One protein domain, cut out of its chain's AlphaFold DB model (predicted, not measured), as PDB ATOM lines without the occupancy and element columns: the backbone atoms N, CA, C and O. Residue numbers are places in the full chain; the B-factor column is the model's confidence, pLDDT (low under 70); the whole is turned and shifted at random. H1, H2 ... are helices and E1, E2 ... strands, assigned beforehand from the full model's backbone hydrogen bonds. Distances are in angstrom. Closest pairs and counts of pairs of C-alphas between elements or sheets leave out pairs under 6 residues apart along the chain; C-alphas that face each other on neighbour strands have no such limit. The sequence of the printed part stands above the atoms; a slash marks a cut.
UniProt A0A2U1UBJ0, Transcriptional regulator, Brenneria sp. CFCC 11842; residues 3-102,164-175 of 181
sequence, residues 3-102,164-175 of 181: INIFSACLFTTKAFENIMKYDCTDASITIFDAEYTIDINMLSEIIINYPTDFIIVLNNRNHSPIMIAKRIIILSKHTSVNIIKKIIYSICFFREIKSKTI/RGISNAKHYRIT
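This is residues 3 to 102 and 164 to 175 of the 181 residues of the protein "Transcriptional regulator" of Brenneria sp. CFCC 11842 (UniProt A0A2U1UBJ0). One strongly twisted sheet of seven strands runs through the domain, with H1 and H3 over one face and H2 over the other. E1, E2, E3 and E5 run parallel, side by side, and the antiparallel strands E4, E7 and E6 carry the sheet on beyond E5. The printed part has 112 residues, with three named helices and seven named strands in the order E1 H1 E2 H2 E3 E4 E5 H3 E6 E7. The sheet is mixed, in the order E1 E2 E3 E5 E4 E7 E6, and the class is mixed, helices and strands. The whole is compact, with a radius of gyration of the C-alphas of 13.1 A, and rounded, spanning 34 by 29 by 28 A.

E2, residues 28 to 34, is parallel to edge strand E1, residues 3 to 6, with N 6 and O 31 2.8 A apart. E3, residues 54 to 59, is parallel to E2, with N 56 and O 30 at 2.7 A. E5, residues 72 to 76, is parallel to E3, with N 73 and O 55 at 2.7 A. E4, residues 66 to 68, forms an antiparallel hairpin with E5, with N 68 and O 72 at 2.7 A. E7, residues 171 to 174, is antiparallel to E4, with N 172 and O 67 at 2.7 A, and to edge strand E6, residues 99 to 101, with N 173 and O 100 at 2.8 A. These N and O pairs are within hydrogen-bond range. H1, residues 10 to 19, is on the sheet over E1 and E2, at a height over the sheet of 9.5 A; its closest C-alphas to E1 are Thr 13 and Ile 5, 6.5 A apart. H3, residues 81 to 94, is on the same face over E3 and E5, at a height of 9.0 A, with C-alphas Ile 91 and Phe 54 of E3 closest at 7.6 A. H2, residues 40 to 49, is on the opposite face, at a height of 10.1 A, over E2 and only just over E3, where 3 of its C-alphas fall; the C-alphas of Leu 43 and Phe 32 of E2 are closest at 7.5 A. Each helix runs along the strands. H1 and H3 are near each other; H2 is apart from both. E1, H1, E2 and E2, H2, E3 are strand-helix-strand units, a helix between parallel neighbour strands, with left-handed and right-handed crossovers respectively. In H1, H2 and H3 every O i to N i+4 pair is within hydrogen-bond range.

E1 begins at C-alpha 3, (-7.370, -25.901, 37.512). H3 is 19.2 A long, E2 19.3 A, E3 16.2 A, H1 14.3 A, H2 13.9 A and E5 13.2 A. E7 ends at C-alpha 174, (-13.564, -45.324, 32.280).

The C-alphas farthest apart, Leu 10 and Thr 101, are 34.1 A apart. Residues 103 to 163 are not printed, and C-alphas 102 and 164 across the cut are 21.1 A apart. Of the links printed whole, none is long. Mean pLDDT of the printed part is 82.6; residues 20 to 26, 36 to 38 and 164 to 168 are under 70.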
ATOM      1  N   ILE A   3      -8.152 -25.074  38.438       78.62
ATOM      2  CA  ILE A   3      -7.370 -25.901  37.512       78.62
ATOM      3  C   ILE A   3      -5.930 -25.418  37.527       78.62
ATOM      4  O   ILE A   3      -5.663 -24.281  37.149       78.62
ATOM      5  N   ASN A   4      -5.011 -26.300  37.912       85.88
ATOM      6  CA  ASN A   4      -3.583 -26.076  37.724       85.88
ATOM      7  C   ASN A   4      -3.168 -26.733  36.408       85.88
ATOM      8  O   ASN A   4      -3.356 -27.938  36.239       85.88
ATOM      9  N   ILE A   5      -2.635 -25.956  35.465       87.56
ATOM     10  CA  ILE A   5      -2.225 -26.460  34.151       87.56
ATOM     11  C   ILE A   5      -0.703 -26.434  34.063       87.56
ATOM     12  O   ILE A   5      -0.085 -25.375  34.089       87.56
ATOM     13  N   PHE A   6      -0.112 -27.611  33.906       88.25
ATOM     14  CA  PHE A   6       1.311 -27.819  33.677       88.25
ATOM     15  C   PHE A   6       1.485 -28.346  32.252       88.25
ATOM     16  O   PHE A   6       1.438 -29.553  32.003       88.25
ATOM     17  N   SER A   7       1.605 -27.429  31.294       86.69
ATOM     18  CA  SER A   7       1.790 -27.751  29.878       86.69
ATOM     19  C   SER A   7       2.678 -26.712  29.206       86.69
ATOM     20  O   SER A   7       2.483 -25.514  29.388       86.69
ATOM     21  N   ALA A   8       3.620 -27.175  28.383       85.69
ATOM     22  CA  ALA A   8       4.370 -26.313  27.467       85.69
ATOM     23  C   ALA A   8       3.551 -25.945  26.209       85.69
ATOM     24  O   ALA A   8       3.918 -25.047  25.455       85.69
ATOM     25  N   CYS A   9       2.421 -26.622  25.975       87.25
ATOM     26  CA  CYS A   9       1.587 -26.422  24.802       87.25
ATOM     27  C   CYS A   9       0.555 -25.312  25.043       87.25
ATOM     28  O   CYS A   9      -0.391 -25.456  25.828       87.25
ATOM     29  N   LEU A  10       0.689 -24.211  24.296       87.81
ATOM     30  CA  LEU A  10      -0.234 -23.074  24.366       87.81
ATOM     31  C   LEU A  10      -1.674 -23.478  24.021       87.81
ATOM     32  O   LEU A  10      -2.616 -23.005  24.654       87.81
ATOM     33  N   PHE A  11      -1.851 -24.379  23.051       86.88
ATOM     34  CA  PHE A  11      -3.174 -24.866  22.668       86.88
ATOM     35  C   PHE A  11      -3.841 -25.642  23.809       86.88
ATOM     36  O   PHE A  11      -4.980 -25.338  24.157       86.88
ATOM     37  N   THR A  12      -3.130 -26.599  24.423       86.94
ATOM     38  CA  THR A  12      -3.619 -27.350  25.593       86.94
ATOM     39  C   THR A  12      -4.014 -26.381  26.703       86.94
ATOM     40  O   THR A  12      -5.126 -26.452  27.225       86.94
ATOM     41  N   THR A  13      -3.133 -25.430  27.010       88.88
ATOM     42  CA  THR A  13      -3.356 -24.423  28.051       88.88
ATOM     43  C   THR A  13      -4.628 -23.620  27.784       88.88
ATOM     44  O   THR A  13      -5.543 -23.621  28.605       88.88
ATOM     45  N   LYS A  14      -4.769 -23.035  26.587       89.44
ATOM     46  CA  LYS A  14      -5.957 -22.250  26.215       89.44
ATOM     47  C   LYS A  14      -7.236 -23.081  26.146       89.44
ATOM     48  O   LYS A  14      -8.312 -22.572  26.461       89.44
ATOM     49  N   ALA A  15      -7.154 -24.344  25.730       85.88
ATOM     50  CA  ALA A  15      -8.311 -25.230  25.683       85.88
ATOM     51  C   ALA A  15      -8.886 -25.460  27.088       85.88
ATOM     52  O   ALA A  15     -10.092 -25.309  27.286       85.88
ATOM     53  N   PHE A  16      -8.031 -25.763  28.066       85.81
ATOM     54  CA  PHE A  16      -8.475 -26.015  29.434       85.81
ATOM     55  C   PHE A  16      -8.784 -24.742  30.223       85.81
ATOM     56  O   PHE A  16      -9.738 -24.757  30.995       85.81
ATOM     57  N   GLU A  17      -8.115 -23.617  29.956       85.88
ATOM     58  CA  GLU A  17      -8.531 -22.302  30.469       85.88
ATOM     59  C   GLU A  17      -9.955 -21.939  30.020       85.88
ATOM     60  O   GLU A  17     -10.759 -21.452  30.808       85.88
ATOM     61  N   ASN A  18     -10.317 -22.208  28.761       82.31
ATOM     62  CA  ASN A  18     -11.682 -21.951  28.291       82.31
ATOM     63  C   ASN A  18     -12.711 -22.877  28.947       82.31
ATOM     64  O   ASN A  18     -13.859 -22.476  29.122       82.31
ATOM     65  N   ILE A  19     -12.309 -24.083  29.349       74.44
ATOM     66  CA  ILE A  19     -13.157 -24.973  30.147       74.44
ATOM     67  C   ILE A  19     -13.408 -24.383  31.551       74.44
ATOM     68  O   ILE A  19     -14.469 -24.630  32.120       74.44
ATOM     69  N   MET A  20     -12.519 -23.530  32.082       68.00
ATOM     70  CA  MET A  20     -12.717 -22.847  33.376       68.00
ATOM     71  C   MET A  20     -13.863 -21.834  33.376       68.00
ATOM     72  O   MET A  20     -14.346 -21.477  34.444       68.00
ATOM     73  N   LYS A  21     -14.318 -21.385  32.201       67.94
ATOM     74  CA  LYS A  21     -15.434 -20.432  32.081       67.94
ATOM     75  C   LYS A  21     -16.802 -21.068  32.339       67.94
ATOM     76  O   LYS A  21     -17.789 -20.346  32.423       67.94
ATOM     77  N   TYR A  22     -16.881 -22.395  32.423       62.94
ATOM     78  CA  TYR A  22     -18.109 -23.080  32.809       62.94
ATOM     79  C   TYR A  22     -18.205 -23.101  34.338       62.94
ATOM     80  O   TYR A  22     -17.335 -23.681  34.985       62.94
ATOM     81  N   ASP A  23     -19.257 -22.485  34.892       55.00
ATOM     82  CA  ASP A  23     -19.578 -22.438  36.330       55.00
ATOM     83  C   ASP A  23     -19.677 -23.850  36.921       55.00
ATOM     84  O   ASP A  23     -20.717 -24.510  36.927       55.00
ATOM     85  N   CYS A  24     -18.535 -24.344  37.380       57.97
ATOM     86  CA  CYS A  24     -18.357 -25.655  37.968       57.97
ATOM     87  C   CYS A  24     -17.830 -25.489  39.396       57.97
ATOM     88  O   CYS A  24     -16.902 -24.710  39.651       57.97
ATOM     89  N   THR A  25     -18.438 -26.249  40.310       63.03
ATOM     90  CA  THR A  25     -18.211 -26.226  41.767       63.03
ATOM     91  C   THR A  25     -16.752 -26.510  42.183       63.03
ATOM     92  O   THR A  25     -15.878 -26.719  41.340       63.03
ATOM     93  N   ASP A  26     -16.482 -26.487  43.493       69.25
ATOM     94  CA  ASP A  26     -15.186 -26.536  44.211       69.25
ATOM     95  C   ASP A  26     -14.206 -27.690  43.898       69.25
ATOM     96  O   ASP A  26     -13.234 -27.872  44.625       69.25
ATOM     97  N   ALA A  27     -14.412 -28.473  42.838       73.00
ATOM     98  CA  ALA A  27     -13.453 -29.492  42.427       73.00
ATOM     99  C   ALA A  27     -12.116 -28.854  42.007       73.00
ATOM    100  O   ALA A  27     -12.077 -27.841  41.295       73.00
ATOM    101  N   SER A  28     -11.023 -29.481  42.426       84.69
ATOM    102  CA  SER A  28      -9.660 -29.115  42.052       84.69
ATOM    103  C   SER A  28      -9.095 -30.138  41.063       84.69
ATOM    104  O   SER A  28      -9.033 -31.341  41.337       84.69
ATOM    105  N   ILE A  29      -8.705 -29.679  39.873       88.00
ATOM    106  CA  ILE A  29      -8.183 -30.535  38.800       88.00
ATOM    107  C   ILE A  29      -6.776 -30.075  38.454       88.00
ATOM    108  O   ILE A  29      -6.556 -28.919  38.119       88.00
ATOM    109  N   THR A  30      -5.815 -30.986  38.453       90.62
ATOM    110  CA  THR A  30      -4.509 -30.702  37.855       90.62
ATOM    111  C   THR A  30      -4.430 -31.316  36.471       90.62
ATOM    112  O   THR A  30      -4.835 -32.459  36.280       90.62
ATOM    113  N   ILE A  31      -3.896 -30.582  35.504       91.06
ATOM    114  CA  ILE A  31      -3.654 -31.057  34.146       91.06
ATOM    115  C   ILE A  31      -2.155 -31.059  33.918       91.06
ATOM    116  O   ILE A  31      -1.518 -30.014  33.975       91.06
ATOM    117  N   PHE A  32      -1.607 -32.235  33.650       91.19
ATOM    118  CA  PHE A  32      -0.203 -32.435  33.340       91.19
ATOM    119  C   PHE A  32      -0.077 -32.933  31.904       91.19
ATOM    120  O   PHE A  32      -0.581 -34.006  31.563       91.19
ATOM    121  N   ASP A  33       0.563 -32.144  31.050       89.75
ATOM    122  CA  ASP A  33       0.777 -32.495  29.653       89.75
ATOM    123  C   ASP A  33       2.126 -33.195  29.457       89.75
ATOM    124  O   ASP A  33       3.170 -32.557  29.329       89.75
ATOM    125  N   ALA A  34       2.088 -34.525  29.412       81.38
ATOM    126  CA  ALA A  34       3.240 -35.353  29.111       81.38
ATOM    127  C   ALA A  34       3.358 -35.580  27.598       81.38
ATOM    128  O   ALA A  34       2.820 -36.546  27.056       81.38
ATOM    129  N   GLU A  35       4.065 -34.696  26.896       71.25
ATOM    130  CA  GLU A  35       4.207 -34.774  25.437       71.25
ATOM    131  C   GLU A  35       4.780 -36.118  24.953       71.25
ATOM    132  O   GLU A  35       4.089 -36.880  24.268       71.25
ATOM    133  N   TYR A  36       6.032 -36.411  25.323       59.16
ATOM    134  CA  TYR A  36       6.790 -37.571  24.829       59.16
ATOM    135  C   TYR A  36       7.246 -38.512  25.946       59.16
ATOM    136  O   TYR A  36       7.289 -39.730  25.755       59.16
ATOM    137  N   THR A  37       7.541 -37.962  27.122       65.12
ATOM    138  CA  THR A  37       7.964 -38.693  28.319       65.12
ATOM    139  C   THR A  37       7.312 -38.082  29.547       65.12
ATOM    140  O   THR A  37       7.153 -36.867  29.626       65.12
ATOM    141  N   ILE A  38       6.963 -38.917  30.526       67.62
ATOM    142  CA  ILE A  38       6.589 -38.413  31.848       67.62
ATOM    143  C   ILE A  38       7.853 -38.122  32.621       67.62
ATOM    144  O   ILE A  38       8.603 -39.047  32.942       67.62
ATOM    145  N   ASP A  39       8.036 -36.849  32.950       77.56
ATOM    146  CA  ASP A  39       8.873 -36.476  34.073       77.56
ATOM    147  C   ASP A  39       8.159 -36.912  35.359       77.56
ATOM    148  O   ASP A  39       7.206 -36.288  35.831       77.56
ATOM    149  N   ILE A  40       8.568 -38.075  35.868       75.44
ATOM    150  CA  ILE A  40       7.982 -38.684  37.065       75.44
ATOM    151  C   ILE A  40       8.249 -37.815  38.289       75.44
ATOM    152  O   ILE A  40       7.411 -37.781  39.189       75.44
ATOM    153  N   ASN A  41       9.389 -37.127  38.322       80.75
ATOM    154  CA  ASN A  41       9.756 -36.276  39.443       80.75
ATOM    155  C   ASN A  41       8.827 -35.069  39.470       80.75
ATOM    156  O   ASN A  41       8.172 -34.845  40.482       80.75
ATOM    157  N   MET A  42       8.645 -34.410  38.323       82.31
ATOM    158  CA  MET A  42       7.696 -33.307  38.195       82.31
ATOM    159  C   MET A  42       6.264 -33.746  38.526       82.31
ATOM    160  O   MET A  42       5.575 -33.072  39.287       82.31
ATOM    161  N   LEU A  43       5.802 -34.898  38.021       83.19
ATOM    162  CA  LEU A  43       4.461 -35.392  38.350       83.19
ATOM    163  C   LEU A  43       4.320 -35.735  39.845       83.19
ATOM    164  O   LEU A  43       3.275 -35.465  40.432       83.19
ATOM    165  N   SER A  44       5.359 -36.290  40.473       82.44
ATOM    166  CA  SER A  44       5.367 -36.595  41.911       82.44
ATOM    167  C   SER A  44       5.350 -35.321  42.755       82.44
ATOM    168  O   SER A  44       4.571 -35.227  43.699       82.44
ATOM    169  N   GLU A  45       6.153 -34.321  42.394       83.44
ATOM    170  CA  GLU A  45       6.141 -32.997  43.020       83.44
ATOM    171  C   GLU A  45       4.771 -32.336  42.886       83.44
ATOM    172  O   GLU A  45       4.250 -31.807  43.863       83.44
ATOM    173  N   ILE A  46       4.144 -32.434  41.711       82.88
ATOM    174  CA  ILE A  46       2.784 -31.944  41.490       82.88
ATOM    175  C   ILE A  46       1.793 -32.648  42.427       82.88
ATOM    176  O   ILE A  46       1.008 -31.984  43.099       82.88
ATOM    177  N   ILE A  47       1.842 -33.983  42.504       80.81
ATOM    178  CA  ILE A  47       0.955 -34.786  43.362       80.81
ATOM    179  C   ILE A  47       1.094 -34.403  44.844       80.81
ATOM    180  O   ILE A  47       0.089 -34.404  45.560       80.81
ATOM    181  N   ILE A  48       2.320 -34.114  45.296       81.19
ATOM    182  CA  ILE A  48       2.647 -33.798  46.693       81.19
ATOM    183  C   ILE A  48       2.295 -32.344  47.034       81.19
ATOM    184  O   ILE A  48       1.661 -32.095  48.056       81.19
ATOM    185  N   ASN A  49       2.692 -31.393  46.185       82.12
ATOM    186  CA  ASN A  49       2.616 -29.960  46.481       82.12
ATOM    187  C   ASN A  49       1.263 -29.338  46.114       82.12
ATOM    188  O   ASN A  49       0.892 -28.308  46.674       82.12
ATOM    189  N   TYR A  50       0.512 -29.955  45.198       79.50
ATOM    190  CA  TYR A  50      -0.794 -29.476  44.755       79.50
ATOM    191  C   TYR A  50      -1.855 -30.532  45.087       79.50
ATOM    192  O   TYR A  50      -2.181 -31.374  44.244       79.50
ATOM    193  N   PRO A  51      -2.405 -30.528  46.319       72.88
ATOM    194  CA  PRO A  51      -3.450 -31.466  46.704       72.88
ATOM    195  C   PRO A  51      -4.713 -31.188  45.885       72.88
ATOM    196  O   PRO A  51      -5.504 -30.311  46.216       72.88
ATOM    197  N   THR A  52      -4.874 -31.920  44.781       81.00
ATOM    198  CA  THR A  52      -6.062 -31.846  43.923       81.00
ATOM    199  C   THR A  52      -6.897 -33.115  43.958       81.00
ATOM    200  O   THR A  52      -6.354 -34.215  44.087       81.00
ATOM    201  N   ASP A  53      -8.210 -32.981  43.784       84.06
ATOM    202  CA  ASP A  53      -9.160 -34.100  43.773       84.06
ATOM    203  C   ASP A  53      -8.877 -35.059  42.619       84.06
ATOM    204  O   ASP A  53      -8.925 -36.277  42.784       84.06
ATOM    205  N   PHE A  54      -8.529 -34.503  41.455       88.44
ATOM    206  CA  PHE A  54      -8.196 -35.264  40.256       88.44
ATOM    207  C   PHE A  54      -6.937 -34.729  39.578       88.44
ATOM    208  O   PHE A  54      -6.599 -33.545  39.664       88.44
ATOM    209  N   ILE A  55      -6.240 -35.624  38.879       90.81
ATOM    210  CA  ILE A  55      -5.066 -35.300  38.066       90.81
ATOM    211  C   ILE A  55      -5.272 -35.910  36.687       90.81
ATOM    212  O   ILE A  55      -5.431 -37.120  36.568       90.81
ATOM    213  N   ILE A  56      -5.271 -35.094  35.642       92.38
ATOM    214  CA  ILE A  56      -5.371 -35.525  34.252       92.38
ATOM    215  C   ILE A  56      -3.976 -35.479  33.642       92.38
ATOM    216  O   ILE A  56      -3.386 -34.414  33.499       92.38
ATOM    217  N   VAL A  57      -3.470 -36.642  33.256       92.44
ATOM    218  CA  VAL A  57      -2.198 -36.805  32.561       92.44
ATOM    219  C   VAL A  57      -2.491 -36.978  31.076       92.44
ATOM    220  O   VAL A  57      -2.971 -38.031  30.648       92.44
ATOM    221  N   LEU A  58      -2.222 -35.939  30.292       91.56
ATOM    222  CA  LEU A  58      -2.351 -35.976  28.839       91.56
ATOM    223  C   LEU A  58      -1.106 -36.616  28.241       91.56
ATOM    224  O   LEU A  58       0.002 -36.304  28.658       91.56
ATOM    225  N   ASN A  59      -1.273 -37.475  27.240       88.62
ATOM    226  CA  ASN A  59      -0.146 -37.983  26.464       88.62
ATOM    227  C   ASN A  59      -0.509 -38.177  24.990       88.62
ATOM    228  O   ASN A  59      -1.682 -38.282  24.625       88.62
ATOM    229  N   ASN A  60       0.506 -38.251  24.132       87.75
ATOM    230  CA  ASN A  60       0.320 -38.347  22.685       87.75
ATOM    231  C   ASN A  60       0.112 -39.786  22.160       87.75
ATOM    232  O   ASN A  60       0.283 -40.048  20.974       87.75
ATOM    233  N   ARG A  61      -0.199 -40.761  23.025       86.38
ATOM    234  CA  ARG A  61      -0.447 -42.156  22.625       86.38
ATOM    235  C   ARG A  61      -1.933 -42.391  22.450       86.38
ATOM    236  O   ARG A  61      -2.745 -41.832  23.177       86.38
ATOM    237  N   ASN A  62      -2.310 -43.238  21.497       87.38
ATOM    238  CA  ASN A  62      -3.709 -43.585  21.267       87.38
ATOM    239  C   ASN A  62      -4.134 -44.737  22.188       87.38
ATOM    240  O   ASN A  62      -3.752 -45.889  21.980       87.38
ATOM    241  N   HIS A  63      -4.931 -44.423  23.204       87.12
ATOM    242  CA  HIS A  63      -5.474 -45.401  24.136       87.12
ATOM    243  C   HIS A  63      -6.818 -44.929  24.697       87.12
ATOM    244  O   HIS A  63      -7.136 -43.738  24.705       87.12
ATOM    245  N   SER A  64      -7.610 -45.874  25.208       87.38
ATOM    246  CA  SER A  64      -8.821 -45.535  25.963       87.38
ATOM    247  C   SER A  64      -8.463 -44.808  27.270       87.38
ATOM    248  O   SER A  64      -7.416 -45.111  27.842       87.38
ATOM    249  N   PRO A  65      -9.313 -43.910  27.795       91.38
ATOM    250  CA  PRO A  65      -9.079 -43.285  29.095       91.38
ATOM    251  C   PRO A  65      -8.971 -44.317  30.226       91.38
ATOM    252  O   PRO A  65      -9.834 -45.193  30.379       91.38
ATOM    253  N   ILE A  66      -7.910 -44.201  31.021       91.50
ATOM    254  CA  ILE A  66      -7.598 -45.101  32.136       91.50
ATOM    255  C   ILE A  66      -7.479 -44.266  33.398       91.50
ATOM    256  O   ILE A  66      -6.909 -43.184  33.378       91.50
ATOM    257  N   MET A  67      -8.013 -44.774  34.499       91.75
ATOM    258  CA  MET A  67      -7.935 -44.140  35.803       91.75
ATOM    259  C   MET A  67      -7.146 -45.022  36.771       91.75
ATOM    260  O   MET A  67      -7.331 -46.237  36.819       91.75
ATOM    261  N   ILE A  68      -6.265 -44.409  37.552       90.00
ATOM    262  CA  ILE A  68      -5.377 -45.035  38.528       90.00
ATOM    263  C   ILE A  68      -5.712 -44.460  39.901       90.00
ATOM    264  O   ILE A  68      -5.893 -43.249  40.057       90.00
ATOM    265  N   ALA A  69      -5.848 -45.346  40.890       87.00
ATOM    266  CA  ALA A  69      -6.156 -44.999  42.280       87.00
ATOM    267  C   ALA A  69      -7.386 -44.084  42.446       87.00
ATOM    268  O   ALA A  69      -7.460 -43.294  43.379       87.00
ATOM    269  N   LYS A  70      -8.348 -44.173  41.512       86.88
ATOM    270  CA  LYS A  70      -9.551 -43.321  41.433       86.88
ATOM    271  C   LYS A  70      -9.304 -41.802  41.378       86.88
ATOM    272  O   LYS A  70     -10.255 -41.044  41.512       86.88
ATOM    273  N   ARG A  71      -8.064 -41.368  41.146       87.38
ATOM    274  CA  ARG A  71      -7.658 -39.953  41.202       87.38
ATOM    275  C   ARG A  71      -6.924 -39.499  39.949       87.38
ATOM    276  O   ARG A  71      -7.166 -38.403  39.453       87.38
ATOM    277  N   ILE A  72      -6.035 -40.340  39.419       90.88
ATOM    278  CA  ILE A  72      -5.201 -39.989  38.269       90.88
ATOM    279  C   ILE A  72      -5.832 -40.556  37.007       90.88
ATOM    280  O   ILE A  72      -6.080 -41.753  36.924       90.88
ATOM    281  N   ILE A  73      -6.086 -39.716  36.016       92.56
ATOM    282  CA  ILE A  73      -6.716 -40.066  34.748       92.56
ATOM    283  C   ILE A  73      -5.674 -39.895  33.657       92.56
ATOM    284  O   ILE A  73      -5.262 -38.783  33.345       92.56
ATOM    285  N   ILE A  74      -5.266 -40.997  33.047       92.06
ATOM    286  CA  ILE A  74      -4.416 -40.985  31.867       92.06
ATOM    287  C   ILE A  74      -5.324 -40.852  30.650       92.06
ATOM    288  O   ILE A  74      -6.177 -41.711  30.384       92.06
ATOM    289  N   LEU A  75      -5.125 -39.775  29.901       92.12
ATOM    290  CA  LEU A  75      -5.945 -39.404  28.764       92.12
ATOM    291  C   LEU A  75      -5.080 -39.218  27.515       92.12
ATOM    292  O   LEU A  75      -4.087 -38.496  27.516       92.12
ATOM    293  N   SER A  76      -5.505 -39.837  26.419       90.56
ATOM    294  CA  SER A  76      -4.895 -39.609  25.115       90.56
ATOM    295  C   SER A  76      -5.256 -38.218  24.586       90.56
ATOM    296  O   SER A  76      -6.430 -37.847  24.616       90.56
ATOM    297  N   LYS A  77      -4.300 -37.496  23.993       89.69
ATOM    298  CA  LYS A  77      -4.559 -36.273  23.209       89.69
ATOM    299  C   LYS A  77      -5.424 -36.527  21.971       89.69
ATOM    300  O   LYS A  77      -6.059 -35.607  21.470       89.69
ATOM    301  N   HIS A  78      -5.500 -37.776  21.508       88.69
ATOM    302  CA  HIS A  78      -6.395 -38.188  20.425       88.69
ATOM    303  C   HIS A  78      -7.830 -38.455  20.902       88.69
ATOM    304  O   HIS A  78      -8.706 -38.768  20.095       88.69
ATOM    305  N   THR A  79      -8.092 -38.355  22.210       89.44
ATOM    306  CA  THR A  79      -9.443 -38.490  22.757       89.44
ATOM    307  C   THR A  79     -10.329 -37.379  22.209       89.44
ATOM    308  O   THR A  79      -9.965 -36.205  22.245       89.44
ATOM    309  N   SER A  80     -11.524 -37.731  21.731       88.69
ATOM    310  CA  SER A  80     -12.449 -36.731  21.199       88.69
ATOM    311  C   SER A  80     -12.824 -35.698  22.263       88.69
ATOM    312  O   SER A  80     -13.063 -36.035  23.425       88.69
ATOM    313  N   VAL A  81     -12.953 -34.436  21.851       85.00
ATOM    314  CA  VAL A  81     -13.321 -33.324  22.744       85.00
ATOM    315  C   VAL A  81     -14.611 -33.620  23.514       85.00
ATOM    316  O   VAL A  81     -14.721 -33.285  24.689       85.00
ATOM    317  N   ASN A  82     -15.569 -34.316  22.895       85.94
ATOM    318  CA  ASN A  82     -16.811 -34.724  23.550       85.94
ATOM    319  C   ASN A  82     -16.574 -35.645  24.752       85.94
ATOM    320  O   ASN A  82     -17.269 -35.525  25.756       85.94
ATOM    321  N   ILE A  83     -15.608 -36.560  24.674       87.31
ATOM    322  CA  ILE A  83     -15.241 -37.410  25.809       87.31
ATOM    323  C   ILE A  83     -14.559 -36.573  26.893       87.31
ATOM    324  O   ILE A  83     -14.934 -36.687  28.058       87.31
ATOM    325  N   ILE A  84     -13.625 -35.693  26.516       87.62
ATOM    326  CA  ILE A  84     -12.923 -34.803  27.455       87.62
ATOM    327  C   ILE A  84     -13.925 -33.949  28.232       87.62
ATOM    328  O   ILE A  84     -13.916 -33.959  29.459       87.62
ATOM    329  N   LYS A  85     -14.856 -33.292  27.529       85.31
ATOM    330  CA  LYS A  85     -15.923 -32.489  28.138       85.31
ATOM    331  C   LYS A  85     -16.726 -33.286  29.152       85.31
ATOM    332  O   LYS A  85     -16.973 -32.791  30.244       85.31
ATOM    333  N   LYS A  86     -17.110 -34.521  28.826       86.06
ATOM    334  CA  LYS A  86     -17.886 -35.333  29.763       86.06
ATOM    335  C   LYS A  86     -17.061 -35.835  30.952       86.06
ATOM    336  O   LYS A  86     -17.628 -35.979  32.025       86.06
ATOM    337  N   ILE A  87     -15.757 -36.092  30.792       87.88
ATOM    338  CA  ILE A  87     -14.864 -36.398  31.926       87.88
ATOM    339  C   ILE A  87     -14.810 -35.204  32.870       87.88
ATOM    340  O   ILE A  87     -15.062 -35.370  34.060       87.88
ATOM    341  N   ILE A  88     -14.540 -34.010  32.335       86.19
ATOM    342  CA  ILE A  88     -14.490 -32.788  33.139       86.19
ATOM    343  C   ILE A  88     -15.840 -32.540  33.811       86.19
ATOM    344  O   ILE A  88     -15.885 -32.365  35.019       86.19
ATOM    345  N   TYR A  89     -16.946 -32.632  33.069       84.12
ATOM    346  CA  TYR A  89     -18.293 -32.521  33.627       84.12
ATOM    347  C   TYR A  89     -18.521 -33.530  34.763       84.12
ATOM    348  O   TYR A  89     -19.026 -33.174  35.823       84.12
ATOM    349  N   SER A  90     -18.102 -34.785  34.580       85.81
ATOM    350  CA  SER A  90     -18.236 -35.805  35.618       85.81
ATOM    351  C   SER A  90     -17.466 -35.465  36.895       85.81
ATOM    352  O   SER A  90     -18.016 -35.605  37.987       85.81
ATOM    353  N   ILE A  91     -16.237 -34.967  36.758       85.81
ATOM    354  CA  ILE A  91     -15.424 -34.503  37.887       85.81
ATOM    355  C   ILE A  91     -16.094 -33.310  38.578       85.81
ATOM    356  O   ILE A  91     -16.275 -33.322  39.793       85.81
ATOM    357  N   CYS A  92     -16.505 -32.308  37.804       80.88
ATOM    358  CA  CYS A  92     -17.029 -31.045  38.311       80.88
ATOM    359  C   CYS A  92     -18.377 -31.167  39.028       80.88
ATOM    360  O   CYS A  92     -18.605 -30.468  40.014       80.88
ATOM    361  N   PHE A  93     -19.279 -32.013  38.522       80.31
ATOM    362  CA  PHE A  93     -20.661 -32.079  39.013       80.31
ATOM    363  C   PHE A  93     -20.936 -33.290  39.897       80.31
ATOM    364  O   PHE A  93     -21.691 -33.174  40.857       80.31
ATOM    365  N   PHE A  94     -20.332 -34.445  39.605       81.19
ATOM    366  CA  PHE A  94     -20.582 -35.667  40.378       81.19
ATOM    367  C   PHE A  94     -19.447 -36.010  41.339       81.19
ATOM    368  O   PHE A  94     -19.637 -36.869  42.194       81.19
ATOM    369  N   ARG A  95     -18.270 -35.377  41.196       80.31
ATOM    370  CA  ARG A  95     -17.046 -35.711  41.950       80.31
ATOM    371  C   ARG A  95     -16.675 -37.196  41.860       80.31
ATOM    372  O   ARG A  95     -15.962 -37.733  42.700       80.31
ATOM    373  N   GLU A  96     -17.155 -37.861  40.814       82.69
ATOM    374  CA  GLU A  96     -16.971 -39.283  40.583       82.69
ATOM    375  C   GLU A  96     -16.935 -39.562  39.079       82.69
ATOM    376  O   GLU A  96     -17.684 -38.990  38.282       82.69
ATOM    377  N   ILE A  97     -16.074 -40.502  38.689       84.81
ATOM    378  CA  ILE A  97     -16.007 -41.018  37.328       84.81
ATOM    379  C   ILE A  97     -16.450 -42.474  37.326       84.81
ATOM    380  O   ILE A  97     -15.802 -43.353  37.906       84.81
ATOM    381  N   LYS A  98     -17.525 -42.743  36.581       85.12
ATOM    382  CA  LYS A  98     -18.006 -44.105  36.352       85.12
ATOM    383  C   LYS A  98     -16.943 -44.919  35.627       85.12
ATOM    384  O   LYS A  98     -16.590 -44.665  34.471       85.12
ATOM    385  N   SER A  99     -16.447 -45.930  36.319       87.94
ATOM    386  CA  SER A  99     -15.333 -46.735  35.853       87.94
ATOM    387  C   SER A  99     -15.485 -48.187  36.288       87.94
ATOM    388  O   SER A  99     -16.176 -48.503  37.256       87.94
ATOM    389  N   LYS A 100     -14.838 -49.084  35.548       89.31
ATOM    390  CA  LYS A 100     -14.793 -50.514  35.839       89.31
ATOM    391  C   LYS A 100     -13.377 -50.899  36.222       89.31
ATOM    392  O   LYS A 100     -12.439 -50.609  35.481       89.31
ATOM    393  N   THR A 101     -13.231 -51.582  37.353       89.81
ATOM    394  CA  THR A 101     -11.937 -52.100  37.802       89.81
ATOM    395  C   THR A 101     -11.336 -53.017  36.740       89.81
ATOM    396  O   THR A 101     -11.998 -53.927  36.232       89.81
ATOM    397  N   ILE A 102     -10.072 -52.780  36.416       90.12
ATOM    398  CA  ILE A 102      -9.261 -53.664  35.594       90.12
ATOM    399  C   ILE A 102      -8.661 -54.713  36.529       90.12
ATOM    400  O   ILE A 102      -7.755 -54.426  37.308       90.12
ATOM    401  N   ARG A 164       5.302 -42.478  44.556       64.94
ATOM    402  CA  ARG A 164       5.079 -42.183  45.975       64.94
ATOM    403  C   ARG A 164       3.856 -41.269  46.123       64.94
ATOM    404  O   ARG A 164       3.688 -40.327  45.360       64.94
ATOM    405  N   GLY A 165       3.009 -41.551  47.115       62.56
ATOM    406  CA  GLY A 165       1.786 -40.777  47.384       62.56
ATOM    407  C   GLY A 165       0.506 -41.341  46.756       62.56
ATOM    408  O   GLY A 165      -0.577 -40.818  47.010       62.56
ATOM    409  N   ILE A 166       0.591 -42.437  45.995       66.69
ATOM    410  CA  ILE A 166      -0.576 -43.133  45.440       66.69
ATOM    411  C   ILE A 166      -0.839 -44.395  46.271       66.69
ATOM    412  O   ILE A 166      -0.344 -45.482  45.985       66.69
ATOM    413  N   SER A 167      -1.625 -44.262  47.340       55.00
ATOM    414  CA  SER A 167      -2.093 -45.418  48.113       55.00
ATOM    415  C   SER A 167      -3.121 -46.218  47.301       55.00
ATOM    416  O   SER A 167      -4.068 -45.634  46.776       55.00
ATOM    417  N   ASN A 168      -2.997 -47.550  47.244       56.22
ATOM    418  CA  ASN A 168      -3.945 -48.459  46.577       56.22
ATOM    419  C   ASN A 168      -4.086 -48.252  45.055       56.22
ATOM    420  O   ASN A 168      -5.200 -48.045  44.562       56.22
ATOM    421  N   ALA A 169      -2.990 -48.360  44.293       72.00
ATOM    422  CA  ALA A 169      -2.981 -48.243  42.830       72.00
ATOM    423  C   ALA A 169      -3.761 -49.374  42.120       72.00
ATOM    424  O   ALA A 169      -3.215 -50.296  41.521       72.00
ATOM    425  N   LYS A 170      -5.089 -49.315  42.192       85.00
ATOM    426  CA  LYS A 170      -5.998 -50.085  41.345       85.00
ATOM    427  C   LYS A 170      -6.176 -49.341  40.030       85.00
ATOM    428  O   LYS A 170      -6.261 -48.112  40.010       85.00
ATOM    429  N   HIS A 171      -6.262 -50.095  38.944       91.06
ATOM    430  CA  HIS A 171      -6.513 -49.544  37.621       91.06
ATOM    431  C   HIS A 171      -7.989 -49.692  37.273       91.06
ATOM    432  O   HIS A 171      -8.635 -50.686  37.611       91.06
ATOM    433  N   TYR A 172      -8.517 -48.704  36.573       90.31
ATOM    434  CA  TYR A 172      -9.910 -48.626  36.193       90.31
ATOM    435  C   TYR A 172     -10.006 -48.167  34.746       90.31
ATOM    436  O   TYR A 172      -9.350 -47.216  34.329       90.31
ATOM    437  N   ARG A 173     -10.859 -48.823  33.968       89.50
ATOM    438  CA  ARG A 173     -11.250 -48.336  32.650       89.50
ATOM    439  C   ARG A 173     -12.440 -47.411  32.829       89.50
ATOM    440  O   ARG A 173     -13.407 -47.793  33.485       89.50
ATOM    441  N   ILE A 174     -12.406 -46.221  32.240       86.25
ATOM    442  CA  ILE A 174     -13.564 -45.324  32.280       86.25
ATOM    443  C   ILE A 174     -14.606 -45.861  31.287       86.25
ATOM    444  O   ILE A 174     -14.317 -46.012  30.100       86.25
ATOM    445  N   THR A 175     -15.784 -46.252  31.784       74.94
ATOM    446  CA  THR A 175     -16.765 -47.059  31.025       74.94
ATOM    447  C   THR A 175     -18.007 -46.301  30.597       74.94
ATOM    448  O   THR A 175     -18.680 -46.726  29.662       74.94
TER     449      THR A 175